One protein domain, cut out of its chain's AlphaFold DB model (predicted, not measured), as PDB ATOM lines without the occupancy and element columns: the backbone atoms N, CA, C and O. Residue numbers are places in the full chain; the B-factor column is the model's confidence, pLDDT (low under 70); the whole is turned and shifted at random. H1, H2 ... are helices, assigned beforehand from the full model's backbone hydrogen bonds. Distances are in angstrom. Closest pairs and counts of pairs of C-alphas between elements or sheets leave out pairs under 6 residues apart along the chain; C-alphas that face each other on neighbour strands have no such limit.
ATOM      1  N   VAL A   3     524.752 461.187 417.179       93.94
ATOM      2  CA  VAL A   3     525.970 461.821 417.712       93.94
ATOM      3  C   VAL A   3     525.942 463.349 417.604       93.94
ATOM      4  O   VAL A   3     526.416 464.027 418.506       93.94
ATOM      5  N   GLU A   4     525.357 463.897 416.540       95.50
ATOM      6  CA  GLU A   4     525.192 465.350 416.388       95.50
ATOM      7  C   GLU A   4     524.223 465.886 417.442       95.50
ATOM      8  O   GLU A   4     524.579 466.804 418.169       95.50
ATOM      9  N   ALA A   5     523.076 465.227 417.630       95.62
ATOM     10  CA  ALA A   5     522.103 465.610 418.653       95.62
ATOM     11  C   ALA A   5     522.678 465.532 420.079       95.62
ATOM     12  O   ALA A   5     522.352 466.361 420.925       95.62
ATOM     13  N   LEU A   6     523.549 464.554 420.353       94.12
ATOM     14  CA  LEU A   6     524.262 464.462 421.631       94.12
ATOM     15  C   LEU A   6     525.267 465.607 421.807       94.12
ATOM     16  O   LEU A   6     525.340 466.172 422.892       94.12
ATOM     17  N   ARG A   7     526.021 465.967 420.762       94.69
ATOM     18  CA  ARG A   7     526.967 467.096 420.805       94.69
ATOM     19  C   ARG A   7     526.258 468.440 420.975       94.69
ATOM     20  O   ARG A   7     526.731 469.273 421.738       94.69
ATOM     21  N   GLU A   8     525.136 468.637 420.288       95.44
ATOM     22  CA  GLU A   8     524.312 469.849 420.381       95.44
ATOM     23  C   GLU A   8     523.618 469.965 421.740       95.44
ATOM     24  O   GLU A   8     523.509 471.058 422.294       95.44
ATOM     25  N   ASN A   9     523.170 468.838 422.303       95.19
ATOM     26  CA  ASN A   9     522.535 468.793 423.613       95.19
ATOM     27  C   ASN A   9     523.034 467.595 424.445       95.19
ATOM     28  O   ASN A   9     522.410 466.527 424.440       95.19
ATOM     29  N   PRO A  10     524.103 467.780 425.245       93.75
ATOM     30  CA  PRO A  10     524.681 466.715 426.069       93.75
ATOM     31  C   PRO A  10     523.713 466.108 427.091       93.75
ATOM     32  O   PRO A  10     523.879 464.955 427.488       93.75
ATOM     33  N   ASN A  11     522.651 466.826 427.482       93.31
ATOM     34  CA  ASN A  11     521.631 466.283 428.384       93.31
ATOM     35  C   ASN A  11     520.870 465.104 427.762       93.31
ATOM     36  O   ASN A  11     520.348 464.264 428.494       93.31
ATOM     37  N   LYS A  12     520.861 464.980 426.427       94.69
ATOM     38  CA  LYS A  12     520.278 463.830 425.725       94.69
ATOM     39  C   LYS A  12     521.020 462.516 426.020       94.69
ATOM     40  O   LYS A  12     520.448 461.449 425.816       94.69
ATOM     41  N   LEU A  13     522.227 462.548 426.604       93.75
ATOM     42  CA  LEU A  13     522.871 461.347 427.160       93.75
ATOM     43  C   LEU A  13     522.034 460.697 428.267       93.75
ATOM     44  O   LEU A  13     522.087 459.480 428.438       93.75
ATOM     45  N   LYS A  14     521.244 461.491 429.003       94.06
ATOM     46  CA  LYS A  14     520.321 460.972 430.012       94.06
ATOM     47  C   LYS A  14     519.277 460.044 429.388       94.06
ATOM     48  O   LYS A  14     519.022 458.995 429.952       94.06
ATOM     49  N   ILE A  15     518.783 460.355 428.190       95.94
ATOM     50  CA  ILE A  15     517.814 459.511 427.469       95.94
ATOM     51  C   ILE A  15     518.399 458.114 427.215       95.94
ATOM     52  O   ILE A  15     517.726 457.108 427.405       95.94
ATOM     53  N   ILE A  16     519.679 458.034 426.835       95.31
ATOM     54  CA  ILE A  16     520.354 456.746 426.613       95.31
ATOM     55  C   ILE A  16     520.498 455.969 427.929       95.31
ATOM     56  O   ILE A  16     520.309 454.752 427.939       95.31
ATOM     57  N   LYS A  17     520.816 456.655 429.034       94.88
ATOM     58  CA  LYS A  17     520.891 456.043 430.370       94.88
ATOM     59  C   LYS A  17     519.527 455.521 430.823       94.88
ATOM     60  O   LYS A  17     519.429 454.353 431.182       94.88
ATOM     61  N   ASP A  18     518.488 456.340 430.699       96.56
ATOM     62  CA  ASP A  18     517.115 455.985 431.057       96.56
ATOM     63  C   ASP A  18     516.647 454.770 430.231       96.56
ATOM     64  O   ASP A  18     516.174 453.785 430.791       96.56
ATOM     65  N   ASN A  19     516.912 454.754 428.916       96.69
ATOM     66  CA  ASN A  19     516.653 453.589 428.066       96.69
ATOM     67  C   ASN A  19     517.394 452.334 428.567       96.69
ATOM     68  O   ASN A  19     516.809 451.252 428.631       96.69
ATOM     69  N   CYS A  20     518.684 452.443 428.906       96.19
ATOM     70  CA  CYS A  20     519.461 451.319 429.439       96.19
ATOM     71  C   CYS A  20     518.831 450.753 430.719       96.19
ATOM     72  O   CYS A  20     518.693 449.533 430.843       96.19
ATOM     73  N   ASP A  21     518.414 451.623 431.636       96.12
ATOM     74  CA  ASP A  21     517.796 451.233 432.901       96.12
ATOM     75  C   ASP A  21     516.412 450.602 432.698       96.12
ATOM     76  O   ASP A  21     516.118 449.570 433.307       96.12
ATOM     77  N   GLU A  22     515.593 451.144 431.793       96.75
ATOM     78  CA  GLU A  22     514.291 450.578 431.427       96.75
ATOM     79  C   GLU A  22     514.426 449.179 430.811       96.75
ATOM     80  O   GLU A  22     513.746 448.233 431.222       96.75
ATOM     81  N   PHE A  23     515.325 449.004 429.835       95.62
ATOM     82  CA  PHE A  23     515.514 447.704 429.188       95.62
ATOM     83  C   PHE A  23     516.097 446.660 430.144       95.62
ATOM     84  O   PHE A  23     515.724 445.488 430.052       95.62
ATOM     85  N   ARG A  24     516.969 447.059 431.082       94.00
ATOM     86  CA  ARG A  24     517.566 446.152 432.078       94.00
ATOM     87  C   ARG A  24     516.513 445.501 432.985       94.00
ATOM     88  O   ARG A  24     516.731 444.385 433.447       94.00
ATOM     89  N   GLN A  25     515.371 446.151 433.205       94.38
ATOM     90  CA  GLN A  25     514.289 445.635 434.054       94.38
ATOM     91  C   GLN A  25     513.418 444.565 433.368       94.38
ATOM     92  O   GLN A  25     512.580 443.940 434.016       94.38
ATOM     93  N   GLN A  26     513.591 444.316 432.065       93.62
ATOM     94  CA  GLN A  26     512.757 443.362 431.329       93.62
ATOM     95  C   GLN A  26     513.166 441.902 431.593       93.62
ATOM     96  O   GLN A  26     514.289 441.498 431.295       93.62
ATOM     97  N   CYS A  27     512.216 441.067 432.035       85.94
ATOM     98  CA  CYS A  27     512.453 439.654 432.384       85.94
ATOM     99  C   CYS A  27     513.069 438.792 431.266       85.94
ATOM    100  O   CYS A  27     513.760 437.820 431.557       85.94
ATOM    101  N   PHE A  28     512.818 439.112 429.994       90.62
ATOM    102  CA  PHE A  28     513.236 438.287 428.850       90.62
ATOM    103  C   PHE A  28     514.179 439.022 427.893       90.62
ATOM    104  O   PHE A  28     514.201 438.752 426.687       90.62
ATOM    105  N   LEU A  29     514.972 439.960 428.416       93.38
ATOM    106  CA  LEU A  29     515.937 440.681 427.603       93.38
ATOM    107  C   LEU A  29     516.991 439.714 427.038       93.38
ATOM    108  O   LEU A  29     517.665 438.977 427.760       93.38
ATOM    109  N   LYS A  30     517.168 439.722 425.713       94.25
ATOM    110  CA  LYS A  30     518.177 438.883 425.055       94.25
ATOM    111  C   LYS A  30     519.563 439.214 425.609       94.25
ATOM    112  O   LYS A  30     519.960 440.378 425.609       94.25
ATOM    113  N   ARG A  31     520.362 438.188 425.930       93.25
ATOM    114  CA  ARG A  31     521.747 438.332 426.430       93.25
ATOM    115  C   ARG A  31     522.592 439.302 425.605       93.25
ATOM    116  O   ARG A  31     523.399 440.047 426.145       93.25
ATOM    117  N   GLY A  32     522.404 439.310 424.285       93.00
ATOM    118  CA  GLY A  32     523.140 440.219 423.416       93.00
ATOM    119  C   GLY A  32     522.860 441.704 423.693       93.00
ATOM    120  O   GLY A  32     523.784 442.512 423.641       93.00
ATOM    121  N   PHE A  33     521.608 442.027 424.009       95.31
ATOM    122  CA  PHE A  33     521.163 443.372 424.351       95.31
ATOM    123  C   PHE A  33     521.658 443.766 425.746       95.31
ATOM    124  O   PHE A  33     522.212 444.848 425.895       95.31
ATOM    125  N   LEU A  34     521.576 442.857 426.727       95.00
ATOM    126  CA  LEU A  34     522.143 443.081 428.063       95.00
ATOM    127  C   LEU A  34     523.640 443.419 427.995       95.00
ATOM    128  O   LEU A  34     524.079 444.401 428.577       95.00
ATOM    129  N   LEU A  35     524.404 442.684 427.182       94.25
ATOM    130  CA  LEU A  35     525.819 442.987 426.948       94.25
ATOM    131  C   LEU A  35     526.039 444.378 426.336       94.25
ATOM    132  O   LEU A  35     527.079 444.976 426.567       94.25
ATOM    133  N   ALA A  36     525.120 444.888 425.513       95.12
ATOM    134  CA  ALA A  36     525.244 446.242 424.970       95.12
ATOM    135  C   ALA A  36     524.981 447.308 426.042       95.12
ATOM    136  O   ALA A  36     525.714 448.292 426.086       95.12
ATOM    137  N   ILE A  37     524.005 447.071 426.926       96.12
ATOM    138  CA  ILE A  37     523.742 447.907 428.106       96.12
ATOM    139  C   ILE A  37     524.982 447.958 429.006       96.12
ATOM    140  O   ILE A  37     525.466 449.040 429.308       96.12
ATOM    141  N   GLU A  38     525.567 446.803 429.338       94.31
ATOM    142  CA  GLU A  38     526.790 446.750 430.149       94.31
ATOM    143  C   GLU A  38     527.919 447.574 429.514       94.31
ATOM    144  O   GLU A  38     528.625 448.298 430.206       94.31
ATOM    145  N   ARG A  39     528.091 447.522 428.183       93.25
ATOM    146  CA  ARG A  39     529.101 448.346 427.489       93.25
ATOM    147  C   ARG A  39     528.815 449.840 427.581       93.25
ATOM    148  O   ARG A  39     529.774 450.599 427.682       93.25
ATOM    149  N   PHE A  40     527.553 450.255 427.575       93.25
ATOM    150  CA  PHE A  40     527.205 451.642 427.868       93.25
ATOM    151  C   PHE A  40     527.588 452.030 429.293       93.25
ATOM    152  O   PHE A  40     528.173 453.095 429.462       93.25
ATOM    153  N   ASP A  41     527.357 451.168 430.286       91.62
ATOM    154  CA  ASP A  41     527.770 451.438 431.670       91.62
ATOM    155  C   ASP A  41     529.280 451.705 431.755       91.62
ATOM    156  O   ASP A  41     529.705 452.686 432.363       91.62
ATOM    157  N   TRP A  42     530.097 450.895 431.069       90.06
ATOM    158  CA  TRP A  42     531.544 451.121 430.974       90.06
ATOM    159  C   TRP A  42     531.884 452.461 430.315       90.06
ATOM    160  O   TRP A  42     532.723 453.197 430.827       90.06
ATOM    161  N   VAL A  43     531.238 452.792 429.193       89.00
ATOM    162  CA  VAL A  43     531.476 454.055 428.475       89.00
ATOM    163  C   VAL A  43     531.094 455.262 429.337       89.00
ATOM    164  O   VAL A  43     531.833 456.242 429.367       89.00
ATOM    165  N   PHE A  44     529.993 455.181 430.087       89.69
ATOM    166  CA  PHE A  44     529.546 456.246 430.985       89.69
ATOM    167  C   PHE A  44     530.373 456.366 432.269       89.69
ATOM    168  O   PHE A  44     530.402 457.446 432.856       89.69
ATOM    169  N   ALA A  45     531.023 455.291 432.720       85.31
ATOM    170  CA  ALA A  45     531.831 455.295 433.938       85.31
ATOM    171  C   ALA A  45     533.209 455.957 433.760       85.31
ATOM    172  O   ALA A  45     533.813 456.362 434.750       85.31
ATOM    173  N   VAL A  46     533.722 456.042 432.524       72.81
ATOM    174  CA  VAL A  46     535.098 456.502 432.248       72.81
ATOM    175  C   VAL A  46     535.230 458.028 432.257       72.81
ATOM    176  O   VAL A  46     536.281 458.524 432.645       72.81
ATOM    177  N   ASP A  47     534.189 458.770 431.877       63.88
ATOM    178  CA  ASP A  47     533.982 460.194 432.187       63.88
ATOM    179  C   ASP A  47     532.626 460.625 431.600       63.88
ATOM    180  O   ASP A  47     532.190 460.073 430.589       63.88
ATOM    181  N   GLY A  48     531.979 461.647 432.163       65.88
ATOM    182  CA  GLY A  48     530.724 462.207 431.632       65.88
ATOM    183  C   GLY A  48     530.887 463.024 430.341       65.88
ATOM    184  O   GLY A  48     529.952 463.714 429.935       65.88
ATOM    185  N   ASP A  49     532.069 462.984 429.727       87.44
ATOM    186  CA  ASP A  49     532.424 463.752 428.539       87.44
ATOM    187  C   ASP A  49     531.674 463.233 427.304       87.44
ATOM    188  O   ASP A  49     531.952 462.155 426.764       87.44
ATOM    189  N   VAL A  50     530.724 464.046 426.841       90.88
ATOM    190  CA  VAL A  50     529.905 463.781 425.659       90.88
ATOM    191  C   VAL A  50     530.740 463.514 424.412       90.88
ATOM    192  O   VAL A  50     530.357 462.668 423.606       90.88
ATOM    193  N   GLU A  51     531.896 464.158 424.256       91.81
ATOM    194  CA  GLU A  51     532.717 463.987 423.064       91.81
ATOM    195  C   GLU A  51     533.390 462.614 423.061       91.81
ATOM    196  O   GLU A  51     533.367 461.913 422.047       91.81
ATOM    197  N   ARG A  52     533.894 462.162 424.215       89.81
ATOM    198  CA  ARG A  52     534.429 460.800 424.364       89.81
ATOM    199  C   ARG A  52     533.355 459.744 424.131       89.81
ATOM    200  O   ARG A  52     533.612 458.753 423.450       89.81
ATOM    201  N   ILE A  53     532.148 459.953 424.653       91.56
ATOM    202  CA  ILE A  53     531.026 459.028 424.451       91.56
ATOM    203  C   ILE A  53     530.660 458.957 422.962       91.56
ATOM    204  O   ILE A  53     530.514 457.867 422.408       91.56
ATOM    205  N   CYS A  54     530.584 460.101 422.284       93.88
ATOM    206  CA  CYS A  54     530.355 460.176 420.844       93.88
ATOM    207  C   CYS A  54     531.452 459.460 420.040       93.88
ATOM    208  O   CYS A  54     531.137 458.710 419.114       93.88
ATOM    209  N   GLN A  55     532.724 459.620 420.415       93.44
ATOM    210  CA  GLN A  55     533.838 458.893 419.800       93.44
ATOM    211  C   GLN A  55     533.701 457.377 419.981       93.44
ATOM    212  O   GLN A  55     533.861 456.639 419.012       93.44
ATOM    213  N   GLN A  56     533.330 456.907 421.175       92.44
ATOM    214  CA  GLN A  56     533.086 455.483 421.434       92.44
ATOM    215  C   GLN A  56     531.901 454.941 420.623       92.44
ATOM    216  O   GLN A  56     531.975 453.853 420.052       92.44
ATOM    217  N   ILE A  57     530.821 455.718 420.495       92.81
ATOM    218  CA  ILE A  57     529.667 455.355 419.661       92.81
ATOM    219  C   ILE A  57     530.052 455.259 418.185       92.81
ATOM    220  O   ILE A  57     529.457 454.445 417.482       92.81
ATOM    221  N   LEU A  58     531.008 456.056 417.699       93.88
ATOM    222  CA  LEU A  58     531.464 456.056 416.301       93.88
ATOM    223  C   LEU A  58     532.647 455.126 416.024       93.88
ATOM    224  O   LEU A  58     532.897 454.818 414.860       93.88
ATOM    225  N   ALA A  59     533.336 454.637 417.054       94.44
ATOM    226  CA  ALA A  59     534.524 453.806 416.907       94.44
ATOM    227  C   ALA A  59     534.262 452.595 415.995       94.44
ATOM    228  O   ALA A  59     533.221 451.935 416.087       94.44
ATOM    229  N   ASP A  60     535.199 452.276 415.100       94.81
ATOM    230  CA  ASP A  60     535.098 451.082 414.245       94.81
ATOM    231  C   ASP A  60     535.581 449.799 414.948       94.81
ATOM    232  O   ASP A  60     535.807 448.754 414.335       94.81
ATOM    233  N   ASP A  61     535.721 449.853 416.267       93.75
ATOM    234  CA  ASP A  61     536.091 448.713 417.084       93.75
ATOM    235  C   ASP A  61     534.873 447.848 417.450       93.75
ATOM    236  O   ASP A  61     533.732 448.063 417.023       93.75
ATOM    237  N   TYR A  62     535.132 446.810 418.244       92.12
ATOM    238  CA  TYR A  62     534.091 445.914 418.727       92.12
ATOM    239  C   TYR A  62     533.009 446.647 419.535       92.12
ATOM    240  O   TYR A  62     531.832 446.304 419.404       92.12
ATOM    241  N   ILE A  63     533.383 447.637 420.354       90.62
ATOM    242  CA  ILE A  63     532.455 448.352 421.233       90.62
ATOM    243  C   ILE A  63     531.533 449.220 420.387       90.62
ATOM    244  O   ILE A  63     530.323 449.008 420.421       90.62
ATOM    245  N   GLY A  64     532.072 450.110 419.557       93.12
ATOM    246  CA  GLY A  64     531.265 450.992 418.718       93.12
ATOM    247  C   GLY A  64     530.345 450.212 417.775       93.12
ATOM    248  O   GLY A  64     529.142 450.484 417.711       93.12
ATOM    249  N   LYS A  65     530.851 449.153 417.120       94.44
ATOM    250  CA  LYS A  65     530.022 448.248 416.295       94.44
ATOM    251  C   LYS A  65     528.903 447.597 417.104       94.44
ATOM    252  O   LYS A  65     527.792 447.428 416.598       94.44
ATOM    253  N   ARG A  66     529.175 447.223 418.357       93.19
ATOM    254  CA  ARG A  66     528.176 446.638 419.254       93.19
ATOM    255  C   ARG A  66     527.105 447.652 419.631       93.19
ATOM    256  O   ARG A  66     525.936 447.310 419.494       93.19
ATOM    257  N   LEU A  67     527.474 448.859 420.062       93.38
ATOM    258  CA  LEU A  67     526.523 449.898 420.475       93.38
ATOM    259  C   LEU A  67     525.583 450.268 419.318       93.38
ATOM    260  O   LEU A  67     524.363 450.232 419.472       93.38
ATOM    261  N   ARG A  68     526.135 450.497 418.117       94.00
ATOM    262  CA  ARG A  68     525.356 450.839 416.912       94.00
ATOM    263  C   ARG A  68     524.389 449.736 416.459       94.00
ATOM    264  O   ARG A  68     523.437 450.020 415.738       94.00
ATOM    265  N   ARG A  69     524.582 448.482 416.893       95.00
ATOM    266  CA  ARG A  69     523.685 447.353 416.576       95.00
ATOM    267  C   ARG A  69     522.358 447.394 417.344       95.00
ATOM    268  O   ARG A  69     521.431 446.681 416.965       95.00
ATOM    269  N   TYR A  70     522.253 448.198 418.401       95.12
ATOM    270  CA  TYR A  70     521.065 448.282 419.255       95.12
ATOM    271  C   TYR A  70     520.439 449.683 419.196       95.12
ATOM    272  O   TYR A  70     520.514 450.431 420.168       95.12
ATOM    273  N   PRO A  71     519.781 450.045 418.076       93.94
ATOM    274  CA  PRO A  71     519.222 451.384 417.872       93.94
ATOM    275  C   PRO A  71     518.180 451.782 418.929       93.94
ATOM    276  O   PRO A  71     518.028 452.962 419.220       93.94
ATOM    277  N   LEU A  72     517.501 450.805 419.543       94.94
ATOM    278  CA  LEU A  72     516.513 451.040 420.603       94.94
ATOM    279  C   LEU A  72     517.096 451.741 421.837       94.94
ATOM    280  O   LEU A  72     516.359 452.438 422.521       94.94
ATOM    281  N   LEU A  73     518.401 451.609 422.097       95.94
ATOM    282  CA  LEU A  73     519.066 452.319 423.193       95.94
ATOM    283  C   LEU A  73     519.160 453.836 422.947       95.94
ATOM    284  O   LEU A  73     519.339 454.601 423.889       95.94
ATOM    285  N   PHE A  74     518.990 454.282 421.700       96.19
ATOM    286  CA  PHE A  74     519.009 455.693 421.303       96.19
ATOM    287  C   PHE A  74     517.607 456.264 421.044       96.19
ATOM    288  O   PHE A  74     517.482 457.375 420.524       96.19
ATOM    289  N   LYS A  75     516.546 455.511 421.356       96.06
ATOM    290  CA  LYS A  75     515.162 455.960 421.168       96.06
ATOM    291  C   LYS A  75     514.932 457.265 421.942       96.06
ATOM    292  O   LYS A  75     515.329 457.351 423.098       96.06
TER     293      LYS A  75
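AT A GLANCE: This is residues 3 to 75 of the 80 residues of an uncharacterized protein of Pseudoalteromonas piscicida (UniProt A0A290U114). Two long helices, H2 and H3, make a splayed hairpin, with H1 and H4 side by side at its open end, H5 across H3 and little H6 on H2. The printed part has 73 residues with six named helices, H1 to H6 in chain order, and no named strand: all helix. It is compact, with a radius of gyration of the C-alphas of 11.6 A and spans of 34, 25 and 20 A.

HOW THE PARTS SIT: H1, residues 3 to 8, touches H4, residues 50 to 58, opposite ways at a shallow tilt of 15 degrees; their closest C-alphas, Val 3 and Cys 54, are 5.6 A apart. H2, residues 10 to 24, and H3, residues 31 to 46, form a hairpin at 37 degrees, only just steep; their closest C-alphas, Cys 20 and Ile 37, are 5.6 A apart. Every O i to N i+4 pair is within hydrogen-bond range in H1, H3 and H4; H2 has 8 of 11.

IN THESE COORDINATES: H5 is residues 62 to 68 and H6 residues 71 to 74. H2 measures 22.6 A and H3 23.3 A. C-alpha 3 is at (525.970, 461.821, 417.712), C-alpha 74 at (519.009, 455.693, 421.303).

THE WHOLE: The printed part has no cut and no long link. Residues 47 to 48 have pLDDT under 70.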